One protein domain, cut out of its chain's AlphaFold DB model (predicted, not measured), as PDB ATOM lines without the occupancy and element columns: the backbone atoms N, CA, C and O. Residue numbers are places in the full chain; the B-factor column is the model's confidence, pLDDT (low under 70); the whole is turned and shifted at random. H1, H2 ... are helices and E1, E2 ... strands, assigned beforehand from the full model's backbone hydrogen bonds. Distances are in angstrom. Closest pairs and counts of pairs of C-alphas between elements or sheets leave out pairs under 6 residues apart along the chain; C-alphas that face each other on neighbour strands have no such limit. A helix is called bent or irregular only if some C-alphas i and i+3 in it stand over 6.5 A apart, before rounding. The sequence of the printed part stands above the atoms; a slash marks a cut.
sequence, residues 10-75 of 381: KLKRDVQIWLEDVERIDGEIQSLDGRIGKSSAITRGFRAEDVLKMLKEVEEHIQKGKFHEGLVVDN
ATOM      1  N   LYS A  10     -50.440 -26.706  -5.040       72.31
ATOM      2  CA  LYS A  10     -50.716 -27.590  -6.177       72.31
ATOM      3  C   LYS A  10     -49.478 -28.412  -6.506       72.31
ATOM      4  O   LYS A  10     -48.361 -27.985  -6.213       72.31
ATOM      5  N   LEU A  11     -49.670 -29.574  -7.119       74.56
ATOM      6  CA  LEU A  11     -48.558 -30.367  -7.641       74.56
ATOM      7  C   LEU A  11     -47.751 -29.534  -8.644       74.56
ATOM      8  O   LEU A  11     -48.306 -28.752  -9.422       74.56
ATOM      9  N   LYS A  12     -46.422 -29.673  -8.598       81.00
ATOM     10  CA  LYS A  12     -45.564 -29.155  -9.669       81.00
ATOM     11  C   LYS A  12     -45.977 -29.818 -10.985       81.00
ATOM     12  O   LYS A  12     -46.348 -30.988 -10.982       81.00
ATOM     13  N   ARG A  13     -45.881 -29.083 -12.101       79.56
ATOM     14  CA  ARG A  13     -46.217 -29.627 -13.429       79.56
ATOM     15  C   ARG A  13     -45.440 -30.909 -13.718       79.56
ATOM     16  O   ARG A  13     -46.046 -31.881 -14.132       79.56
ATOM     17  N   ASP A  14     -44.155 -30.938 -13.387       81.31
ATOM     18  CA  ASP A  14     -43.304 -32.110 -13.626       81.31
ATOM     19  C   ASP A  14     -43.744 -33.333 -12.802       81.31
ATOM     20  O   ASP A  14     -43.659 -34.459 -13.275       81.31
ATOM     21  N   VAL A  15     -44.280 -33.118 -11.593       83.62
ATOM     22  CA  VAL A  15     -44.839 -34.193 -10.754       83.62
ATOM     23  C   VAL A  15     -46.178 -34.673 -11.312       83.62
ATOM     24  O   VAL A  15     -46.464 -35.863 -11.280       83.62
ATOM     25  N   GLN A  16     -46.998 -33.759 -11.834       82.75
ATOM     26  CA  GLN A  16     -48.264 -34.106 -12.473       82.75
ATOM     27  C   GLN A  16     -48.042 -34.924 -13.753       82.75
ATOM     28  O   GLN A  16     -48.640 -35.981 -13.894       82.75
ATOM     29  N   ILE A  17     -47.128 -34.482 -14.621       84.31
ATOM     30  CA  ILE A  17     -46.728 -35.213 -15.833       84.31
ATOM     31  C   ILE A  17     -46.191 -36.598 -15.458       84.31
ATOM     32  O   ILE A  17     -46.573 -37.595 -16.056       84.31
ATOM     33  N   TRP A  18     -45.364 -36.680 -14.412       87.19
ATOM     34  CA  TRP A  18     -44.856 -37.960 -13.930       87.19
ATOM     35  C   TRP A  18     -45.971 -38.905 -13.450       87.19
ATOM     36  O   TRP A  18     -45.903 -40.100 -13.717       87.19
ATOM     37  N   LEU A  19     -47.004 -38.394 -12.770       84.94
ATOM     38  CA  LEU A  19     -48.163 -39.197 -12.357       84.94
ATOM     39  C   LEU A  19     -48.984 -39.685 -13.559       84.94
ATOM     40  O   LEU A  19     -49.366 -40.852 -13.583       84.94
ATOM     41  N   GLU A  20     -49.212 -38.824 -14.552       86.19
ATOM     42  CA  GLU A  20     -49.895 -39.185 -15.803       86.19
ATOM     43  C   GLU A  20     -49.120 -40.283 -16.560       86.19
ATOM     44  O   GLU A  20     -49.711 -41.251 -17.043       86.19
ATOM     45  N   ASP A  21     -47.788 -40.194 -16.588       86.12
ATOM     46  CA  ASP A  21     -46.926 -41.228 -17.167       86.12
ATOM     47  C   ASP A  21     -47.002 -42.556 -16.400       86.12
ATOM     48  O   ASP A  21     -47.012 -43.621 -17.018       86.12
ATOM     49  N   VAL A  22     -47.077 -42.518 -15.065       85.06
ATOM     50  CA  VAL A  22     -47.239 -43.724 -14.236       85.06
ATOM     51  C   VAL A  22     -48.578 -44.406 -14.522       85.06
ATOM     52  O   VAL A  22     -48.606 -45.625 -14.678       85.06
ATOM     53  N   GLU A  23     -49.671 -43.646 -14.638       85.19
ATOM     54  CA  GLU A  23     -50.989 -44.196 -14.989       85.19
ATOM     55  C   GLU A  23     -50.996 -44.816 -16.392       85.19
ATOM     56  O   GLU A  23     -51.557 -45.898 -16.590       85.19
ATOM     57  N   ARG A  24     -50.323 -44.180 -17.362       89.75
ATOM     58  CA  ARG A  24     -50.145 -44.741 -18.708       89.75
ATOM     59  C   ARG A  24     -49.394 -46.072 -18.666       89.75
ATOM     60  O   ARG A  24     -49.871 -47.052 -19.238       89.75
ATOM     61  N   ILE A  25     -48.241 -46.111 -17.994       84.81
ATOM     62  CA  ILE A  25     -47.399 -47.313 -17.899       84.81
ATOM     63  C   ILE A  25     -48.148 -48.447 -17.187       84.81
ATOM     64  O   ILE A  25     -48.097 -49.588 -17.640       84.81
ATOM     65  N   ASP A  26     -48.898 -48.151 -16.121       82.38
ATOM     66  CA  ASP A  26     -49.716 -49.153 -15.427       82.38
ATOM     67  C   ASP A  26     -50.794 -49.749 -16.351       82.38
ATOM     68  O   ASP A  26     -50.954 -50.970 -16.424       82.38
ATOM     69  N   GLY A  27     -51.469 -48.914 -17.149       82.94
ATOM     70  CA  GLY A  27     -52.424 -49.376 -18.162       82.94
ATOM     71  C   GLY A  27     -51.787 -50.263 -19.242       82.94
ATOM     72  O   GLY A  27     -52.371 -51.273 -19.654       82.94
ATOM     73  N   GLU A  28     -50.571 -49.934 -19.681       83.69
ATOM     74  CA  GLU A  28     -49.803 -50.748 -20.631       83.69
ATOM     75  C   GLU A  28     -49.390 -52.099 -20.024       83.69
ATOM     76  O   GLU A  28     -49.537 -53.133 -20.687       83.69
ATOM     77  N   ILE A  29     -48.972 -52.125 -18.753       81.69
ATOM     78  CA  ILE A  29     -48.657 -53.351 -18.002       81.69
ATOM     79  C   ILE A  29     -49.886 -54.253 -17.887       81.69
ATOM     80  O   ILE A  29     -49.801 -55.441 -18.204       81.69
ATOM     81  N   GLN A  30     -51.040 -53.704 -17.507       79.38
ATOM     82  CA  GLN A  30     -52.288 -54.469 -17.395       79.38
ATOM     83  C   GLN A  30     -52.729 -55.056 -18.746       79.38
ATOM     84  O   GLN A  30     -53.171 -56.207 -18.823       79.38
ATOM     85  N   SER A  31     -52.573 -54.296 -19.834       81.81
ATOM     86  CA  SER A  31     -52.839 -54.772 -21.198       81.81
ATOM     87  C   SER A  31     -51.891 -55.905 -21.601       81.81
ATOM     88  O   SER A  31     -52.326 -56.922 -22.154       81.81
ATOM     89  N   LEU A  32     -50.597 -55.768 -21.297       80.81
ATOM     90  CA  LEU A  32     -49.591 -56.791 -21.571       80.81
ATOM     91  C   LEU A  32     -49.880 -58.080 -20.790       80.81
ATOM     92  O   LEU A  32     -49.895 -59.160 -21.388       80.81
ATOM     93  N   ASP A  33     -50.175 -57.975 -19.494       76.06
ATOM     94  CA  ASP A  33     -50.490 -59.111 -18.624       76.06
ATOM     95  C   ASP A  33     -51.768 -59.834 -19.081       76.06
ATOM     96  O   ASP A  33     -51.775 -61.051 -19.296       76.06
ATOM     97  N   GLY A  34     -52.822 -59.077 -19.407       74.88
ATOM     98  CA  GLY A  34     -54.058 -59.619 -19.976       74.88
ATOM     99  C   GLY A  34     -53.855 -60.323 -21.324       74.88
ATOM    100  O   GLY A  34     -54.531 -61.315 -21.624       74.88
ATOM    101  N   ARG A  35     -52.900 -59.859 -22.143       70.75
ATOM    102  CA  ARG A  35     -52.503 -60.545 -23.381       70.75
ATOM    103  C   ARG A  35     -51.701 -61.802 -23.072       70.75
ATOM    104  O   ARG A  35     -51.920 -62.796 -23.760       70.75
ATOM    105  N   ILE A  36     -50.791 -61.792 -22.094       68.62
ATOM    106  CA  ILE A  36     -49.961 -62.947 -21.701       68.62
ATOM    107  C   ILE A  36     -50.832 -64.070 -21.126       68.62
ATOM    108  O   ILE A  36     -50.710 -65.209 -21.584       68.62
ATOM    109  N   GLY A  37     -51.785 -63.748 -20.246       61.66
ATOM    110  CA  GLY A  37     -52.719 -64.706 -19.643       61.66
ATOM    111  C   GLY A  37     -53.585 -65.482 -20.648       61.66
ATOM    112  O   GLY A  37     -54.029 -66.587 -20.351       61.66
ATOM    113  N   LYS A  38     -53.770 -64.958 -21.869       61.56
ATOM    114  CA  LYS A  38     -54.530 -65.596 -22.965       61.56
ATOM    115  C   LYS A  38     -53.662 -66.390 -23.963       61.56
ATOM    116  O   LYS A  38     -54.178 -66.842 -24.982       61.56
ATOM    117  N   SER A  39     -52.357 -66.552 -23.715       57.69
ATOM    118  CA  SER A  39     -51.389 -67.063 -24.711       57.69
ATOM    119  C   SER A  39     -50.952 -68.517 -24.477       57.69
ATOM    120  O   SER A  39     -50.671 -68.927 -23.345       57.69
ATOM    121  N   SER A  40     -50.774 -69.284 -25.561       56.22
ATOM    122  CA  SER A  40     -50.150 -70.619 -25.529       56.22
ATOM    123  C   SER A  40     -48.635 -70.538 -25.261       56.22
ATOM    124  O   SER A  40     -48.003 -69.519 -25.540       56.22
ATOM    125  N   ALA A  41     -48.023 -71.610 -24.737       56.75
ATOM    126  CA  ALA A  41     -46.618 -71.628 -24.288       56.75
ATOM    127  C   ALA A  41     -45.591 -71.164 -25.349       56.75
ATOM    128  O   ALA A  41     -44.615 -70.506 -25.002       56.75
ATOM    129  N   ILE A  42     -45.847 -71.430 -26.635       47.22
ATOM    130  CA  ILE A  42     -44.961 -71.074 -27.763       47.22
ATOM    131  C   ILE A  42     -44.937 -69.553 -28.015       47.22
ATOM    132  O   ILE A  42     -43.916 -68.995 -28.401       47.22
ATOM    133  N   THR A  43     -46.041 -68.853 -27.741       53.12
ATOM    134  CA  THR A  43     -46.168 -67.401 -27.986       53.12
ATOM    135  C   THR A  43     -45.667 -66.531 -26.829       53.12
ATOM    136  O   THR A  43     -45.541 -65.320 -26.990       53.12
ATOM    137  N   ARG A  44     -45.323 -67.131 -25.677       53.84
ATOM    138  CA  ARG A  44     -44.739 -66.412 -24.528       53.84
ATOM    139  C   ARG A  44     -43.283 -66.009 -24.766       53.84
ATOM    140  O   ARG A  44     -42.895 -64.921 -24.361       53.84
ATOM    141  N   GLY A  45     -42.505 -66.842 -25.465       54.06
ATOM    142  CA  GLY A  45     -41.096 -66.561 -25.781       54.06
ATOM    143  C   GLY A  45     -40.901 -65.326 -26.668       54.06
ATOM    144  O   GLY A  45     -39.954 -64.578 -26.468       54.06
ATOM    145  N   PHE A  46     -41.854 -65.049 -27.565       55.00
ATOM    146  CA  PHE A  46     -41.855 -63.863 -28.433       55.00
ATOM    147  C   PHE A  46     -42.203 -62.551 -27.711       55.00
ATOM    148  O   PHE A  46     -42.094 -61.491 -28.313       55.00
ATOM    149  N   ARG A  47     -42.630 -62.601 -26.441       61.66
ATOM    150  CA  ARG A  47     -43.028 -61.416 -25.657       61.66
ATOM    151  C   ARG A  47     -42.054 -61.061 -24.536       61.66
ATOM    152  O   ARG A  47     -42.289 -60.102 -23.808       61.66
ATOM    153  N   ALA A  48     -40.961 -61.813 -24.398       67.00
ATOM    154  CA  ALA A  48     -39.906 -61.504 -23.435       67.00
ATOM    155  C   ALA A  48     -39.281 -60.123 -23.703       67.00
ATOM    156  O   ALA A  48     -38.957 -59.399 -22.767       67.00
ATOM    157  N   GLU A  49     -39.172 -59.737 -24.974       74.50
ATOM    158  CA  GLU A  49     -38.618 -58.448 -25.392       74.50
ATOM    159  C   GLU A  49     -39.536 -57.269 -25.025       74.50
ATOM    160  O   GLU A  49     -39.057 -56.251 -24.527       74.50
ATOM    161  N   ASP A  50     -40.858 -57.444 -25.138       74.50
ATOM    162  CA  ASP A  50     -41.847 -56.454 -24.693       74.50
ATOM    163  C   ASP A  50     -41.800 -56.248 -23.167       74.50
ATOM    164  O   ASP A  50     -41.841 -55.115 -22.686       74.50
ATOM    165  N   VAL A  51     -41.659 -57.336 -22.398       77.69
ATOM    166  CA  VAL A  51     -41.522 -57.282 -20.929       77.69
ATOM    167  C   VAL A  51     -40.232 -56.565 -20.524       77.69
ATOM    168  O   VAL A  51     -40.257 -55.715 -19.638       77.69
ATOM    169  N   LEU A  52     -39.106 -56.872 -21.176       80.12
ATOM    170  CA  LEU A  52     -37.819 -56.224 -20.897       80.12
ATOM    171  C   LEU A  52     -37.843 -54.729 -21.228       80.12
ATOM    172  O   LEU A  52     -37.305 -53.922 -20.468       80.12
ATOM    173  N   LYS A  53     -38.499 -54.349 -22.330       83.25
ATOM    174  CA  LYS A  53     -38.697 -52.945 -22.695       83.25
ATOM    175  C   LYS A  53     -39.519 -52.206 -21.636       83.25
ATOM    176  O   LYS A  53     -39.114 -51.131 -21.207       83.25
ATOM    177  N   MET A  54     -40.611 -52.817 -21.173       80.12
ATOM    178  CA  MET A  54     -41.469 -52.238 -20.138       80.12
ATOM    179  C   MET A  54     -40.741 -52.109 -18.791       80.12
ATOM    180  O   MET A  54     -40.852 -51.083 -18.129       80.12
ATOM    181  N   LEU A  55     -39.942 -53.110 -18.401       81.38
ATOM    182  CA  LEU A  55     -39.121 -53.052 -17.185       81.38
ATOM    183  C   LEU A  55     -38.137 -51.877 -17.220       81.38
ATOM    184  O   LEU A  55     -38.001 -51.164 -16.228       81.38
ATOM    185  N   LYS A  56     -37.493 -51.650 -18.370       85.25
ATOM    186  CA  LYS A  56     -36.576 -50.522 -18.553       85.25
ATOM    187  C   LYS A  56     -37.299 -49.175 -18.460       85.25
ATOM    188  O   LYS A  56     -36.806 -48.266 -17.802       85.25
ATOM    189  N   GLU A  57     -38.475 -49.060 -19.076       84.44
ATOM    190  CA  GLU A  57     -39.299 -47.848 -19.014       84.44
ATOM    191  C   GLU A  57     -39.748 -47.548 -17.573       84.44
ATOM    192  O   GLU A  57     -39.588 -46.424 -17.096       84.44
ATOM    193  N   VAL A  58     -40.196 -48.560 -16.823       83.38
ATOM    194  CA  VAL A  58     -40.532 -48.426 -15.395       83.38
ATOM    195  C   VAL A  58     -39.323 -47.956 -14.581       83.38
ATOM    196  O   VAL A  58     -39.447 -47.041 -13.766       83.38
ATOM    197  N   GLU A  59     -38.145 -48.540 -14.802       82.81
ATOM    198  CA  GLU A  59     -36.932 -48.183 -14.063       82.81
ATOM    199  C   GLU A  59     -36.483 -46.738 -14.345       82.81
ATOM    200  O   GLU A  59     -36.156 -45.994 -13.413       82.81
ATOM    201  N   GLU A  60     -36.556 -46.292 -15.601       85.25
ATOM    202  CA  GLU A  60     -36.302 -44.899 -15.985       85.25
ATOM    203  C   GLU A  60     -37.309 -43.933 -15.335       85.25
ATOM    204  O   GLU A  60     -36.921 -42.874 -14.827       85.25
ATOM    205  N   HIS A  61     -38.594 -44.300 -15.281       81.50
ATOM    206  CA  HIS A  61     -39.624 -43.489 -14.626       81.50
ATOM    207  C   HIS A  61     -39.460 -43.437 -13.100       81.50
ATOM    208  O   HIS A  61     -39.659 -42.371 -12.513       81.50
ATOM    209  N   ILE A  62     -39.004 -44.511 -12.446       81.00
ATOM    210  CA  ILE A  62     -38.661 -44.499 -11.011       81.00
ATOM    211  C   ILE A  62     -37.548 -43.483 -10.723       81.00
ATOM    212  O   ILE A  62     -37.617 -42.763  -9.724       81.00
ATOM    213  N   GLN A  63     -36.537 -43.375 -11.593       83.25
ATOM    214  CA  GLN A  63     -35.479 -42.371 -11.419       83.25
ATOM    215  C   GLN A  63     -36.002 -40.943 -11.613       83.25
ATOM    216  O   GLN A  63     -35.663 -40.066 -10.818       83.25
ATOM    217  N   LYS A  64     -36.879 -40.714 -12.602       80.75
ATOM    218  CA  LYS A  64     -37.538 -39.410 -12.822       80.75
ATOM    219  C   LYS A  64     -38.438 -38.984 -11.653       80.75
ATOM    220  O   LYS A  64     -38.652 -37.793 -11.464       80.75
ATOM    221  N   GLY A  65     -38.920 -39.932 -10.844       76.88
ATOM    222  CA  GLY A  65     -39.758 -39.675  -9.665       76.88
ATOM    223  C   GLY A  65     -39.009 -39.162  -8.425       76.88
ATOM    224  O   GLY A  65     -39.631 -38.906  -7.392       76.88
ATOM    225  N   LYS A  66     -37.677 -39.013  -8.478       83.06
ATOM    226  CA  LYS A  66     -36.859 -38.518  -7.357       83.06
ATOM    227  C   LYS A  66     -36.807 -36.987  -7.333       83.06
ATOM    228  O   LYS A  66     -35.841 -36.368  -7.768       83.06
ATOM    229  N   PHE A  67     -37.851 -36.361  -6.795       80.56
ATOM    230  CA  PHE A  67     -37.935 -34.900  -6.684       80.56
ATOM    231  C   PHE A  67     -37.173 -34.365  -5.457       80.56
ATOM    232  O   PHE A  67     -37.536 -34.660  -4.319       80.56
ATOM    233  N   HIS A  68     -36.153 -33.530  -5.674       67.56
ATOM    234  CA  HIS A  68     -35.297 -32.995  -4.600       67.56
ATOM    235  C   HIS A  68     -35.823 -31.706  -3.934       67.56
ATOM    236  O   HIS A  68     -35.466 -31.419  -2.796       67.56
ATOM    237  N   GLU A  69     -36.716 -30.956  -4.587       65.81
ATOM    238  CA  GLU A  69     -37.214 -29.647  -4.110       65.81
ATOM    239  C   GLU A  69     -38.696 -29.660  -3.689       65.81
ATOM    240  O   GLU A  69     -39.432 -28.685  -3.872       65.81
ATOM    241  N   GLY A  70     -39.177 -30.787  -3.164       68.31
ATOM    242  CA  GLY A  70     -40.579 -30.958  -2.782       68.31
ATOM    243  C   GLY A  70     -41.543 -31.058  -3.977       68.31
ATOM    244  O   GLY A  70     -41.266 -30.618  -5.094       68.31
ATOM    245  N   LEU A  71     -42.703 -31.668  -3.724       77.88
ATOM    246  CA  LEU A  71     -43.643 -32.119  -4.764       77.88
ATOM    247  C   LEU A  71     -44.663 -31.059  -5.199       77.88
ATOM    248  O   LEU A  71     -45.393 -31.231  -6.175       77.88
ATOM    249  N   VAL A  72     -44.753 -29.966  -4.448       70.12
ATOM    250  CA  VAL A  72     -45.847 -29.006  -4.554       70.12
ATOM    251  C   VAL A  72     -45.328 -27.574  -4.552       70.12
ATOM    252  O   VAL A  72     -44.346 -27.258  -3.885       70.12
ATOM    253  N   VAL A  73     -46.017 -26.707  -5.284       72.44
ATOM    254  CA  VAL A  73     -45.811 -25.253  -5.334       72.44
ATOM    255  C   VAL A  73     -47.057 -24.544  -4.834       72.44
ATOM    256  O   VAL A  73     -48.134 -25.140  -4.792       72.44
ATOM    257  N   ASP A  74     -46.931 -23.274  -4.467       63.28
ATOM    258  CA  ASP A  74     -48.102 -22.471  -4.128       63.28
ATOM    259  C   ASP A  74     -49.043 -22.380  -5.333       63.28
ATOM    260  O   ASP A  74     -48.618 -22.272  -6.487       63.28
ATOM    261  N   ASN A  75     -50.341 -22.517  -5.074       61.28
ATOM    262  CA  ASN A  75     -51.347 -22.519  -6.119       61.28
ATOM    263  C   ASN A  75     -51.666 -21.068  -6.528       61.28
ATOM    264  O   ASN A  75     -52.296 -20.360  -5.748       61.28
TER     265      ASN A  75
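What this domain is: This is residues 10 to 75 of the 381 residues of the protein "NB-ARC domain-containing protein" of Gossypium trilobum (UniProt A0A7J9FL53). This is a long helical hairpin: H1 and H2 run side by side in opposite ways, joined by a tight turn at one end of a thin rod. At the other end the printed part comes back on itself, and the short strand E1 pairs there with residues 10 to 11, just before H1. The turn stands free at residues 37 to 43, of which 41 to 43 belong to H2. The printed part has 66 residues, with two named helices and one named strand in the order H1, H2, E1, and its class is mostly helix. It is only just loose, close to extended, with a radius of gyration of the C-alphas of 16.0 A and spans of 54 by 17 by 10 A.

Where its parts are: The printed part begins at Lys 10, two residues of which, 10 and 11, pair as a strand does. H1 covers residues 13 to 37, from C-alpha 13 at (-46.217, -29.627, -13.429) to C-alpha 37 at (-52.719, -64.706, -19.643), a length of 36.2 A. H2 covers residues 41 to 64 and is 35.4 A long, with C-alpha 41 at (-46.618, -71.628, -24.288). H2 is irregular, with C-alphas 46 and 49 standing 7.0 A apart, and it has a kink of 41 degrees near residue 48. E1 covers residues 72 to 74, 6.9 A long, and ends at C-alpha 74 at (-48.102, -22.471, -4.128).

How they stand to each other: H1 and H2 form a helical hairpin and touch, with 6 pairs of C-alphas within 8 A. Their closest C-alphas are those of Ile 36 and Arg 44, 6.9 A apart. Their lines stand at a shallow tilt of 13 degrees and run opposite ways, and their centres are 12.5 A apart. E1 and H1 are near each other, with 5 pairs of C-alphas within 10 A, while E1 and H2 are apart. E1 pairs with no named strand, but its residues 72 to 73 pair with residues 10 to 11, antiparallel. In H1 every O i to N i+4 pair is within hydrogen-bond range; in H2 it is 14 of 20.

The domain as a whole: The outline is a rod, and the two C-alphas farthest apart, those of Ile 42 and Asp 74, are 54.1 A apart. The C-alphas of the first and last printed residues, Lys 10 and Asn 75, are 5.1 A apart. The printed part has no cut. The link from H1 to H2 is tight, with 3 residues, and the link from H2 to E1 is short, with 7. The mean pLDDT of the printed part is 75.2, and it is under 70 at residues 36 to 48, 68 to 70 and 74 to 75 of this model.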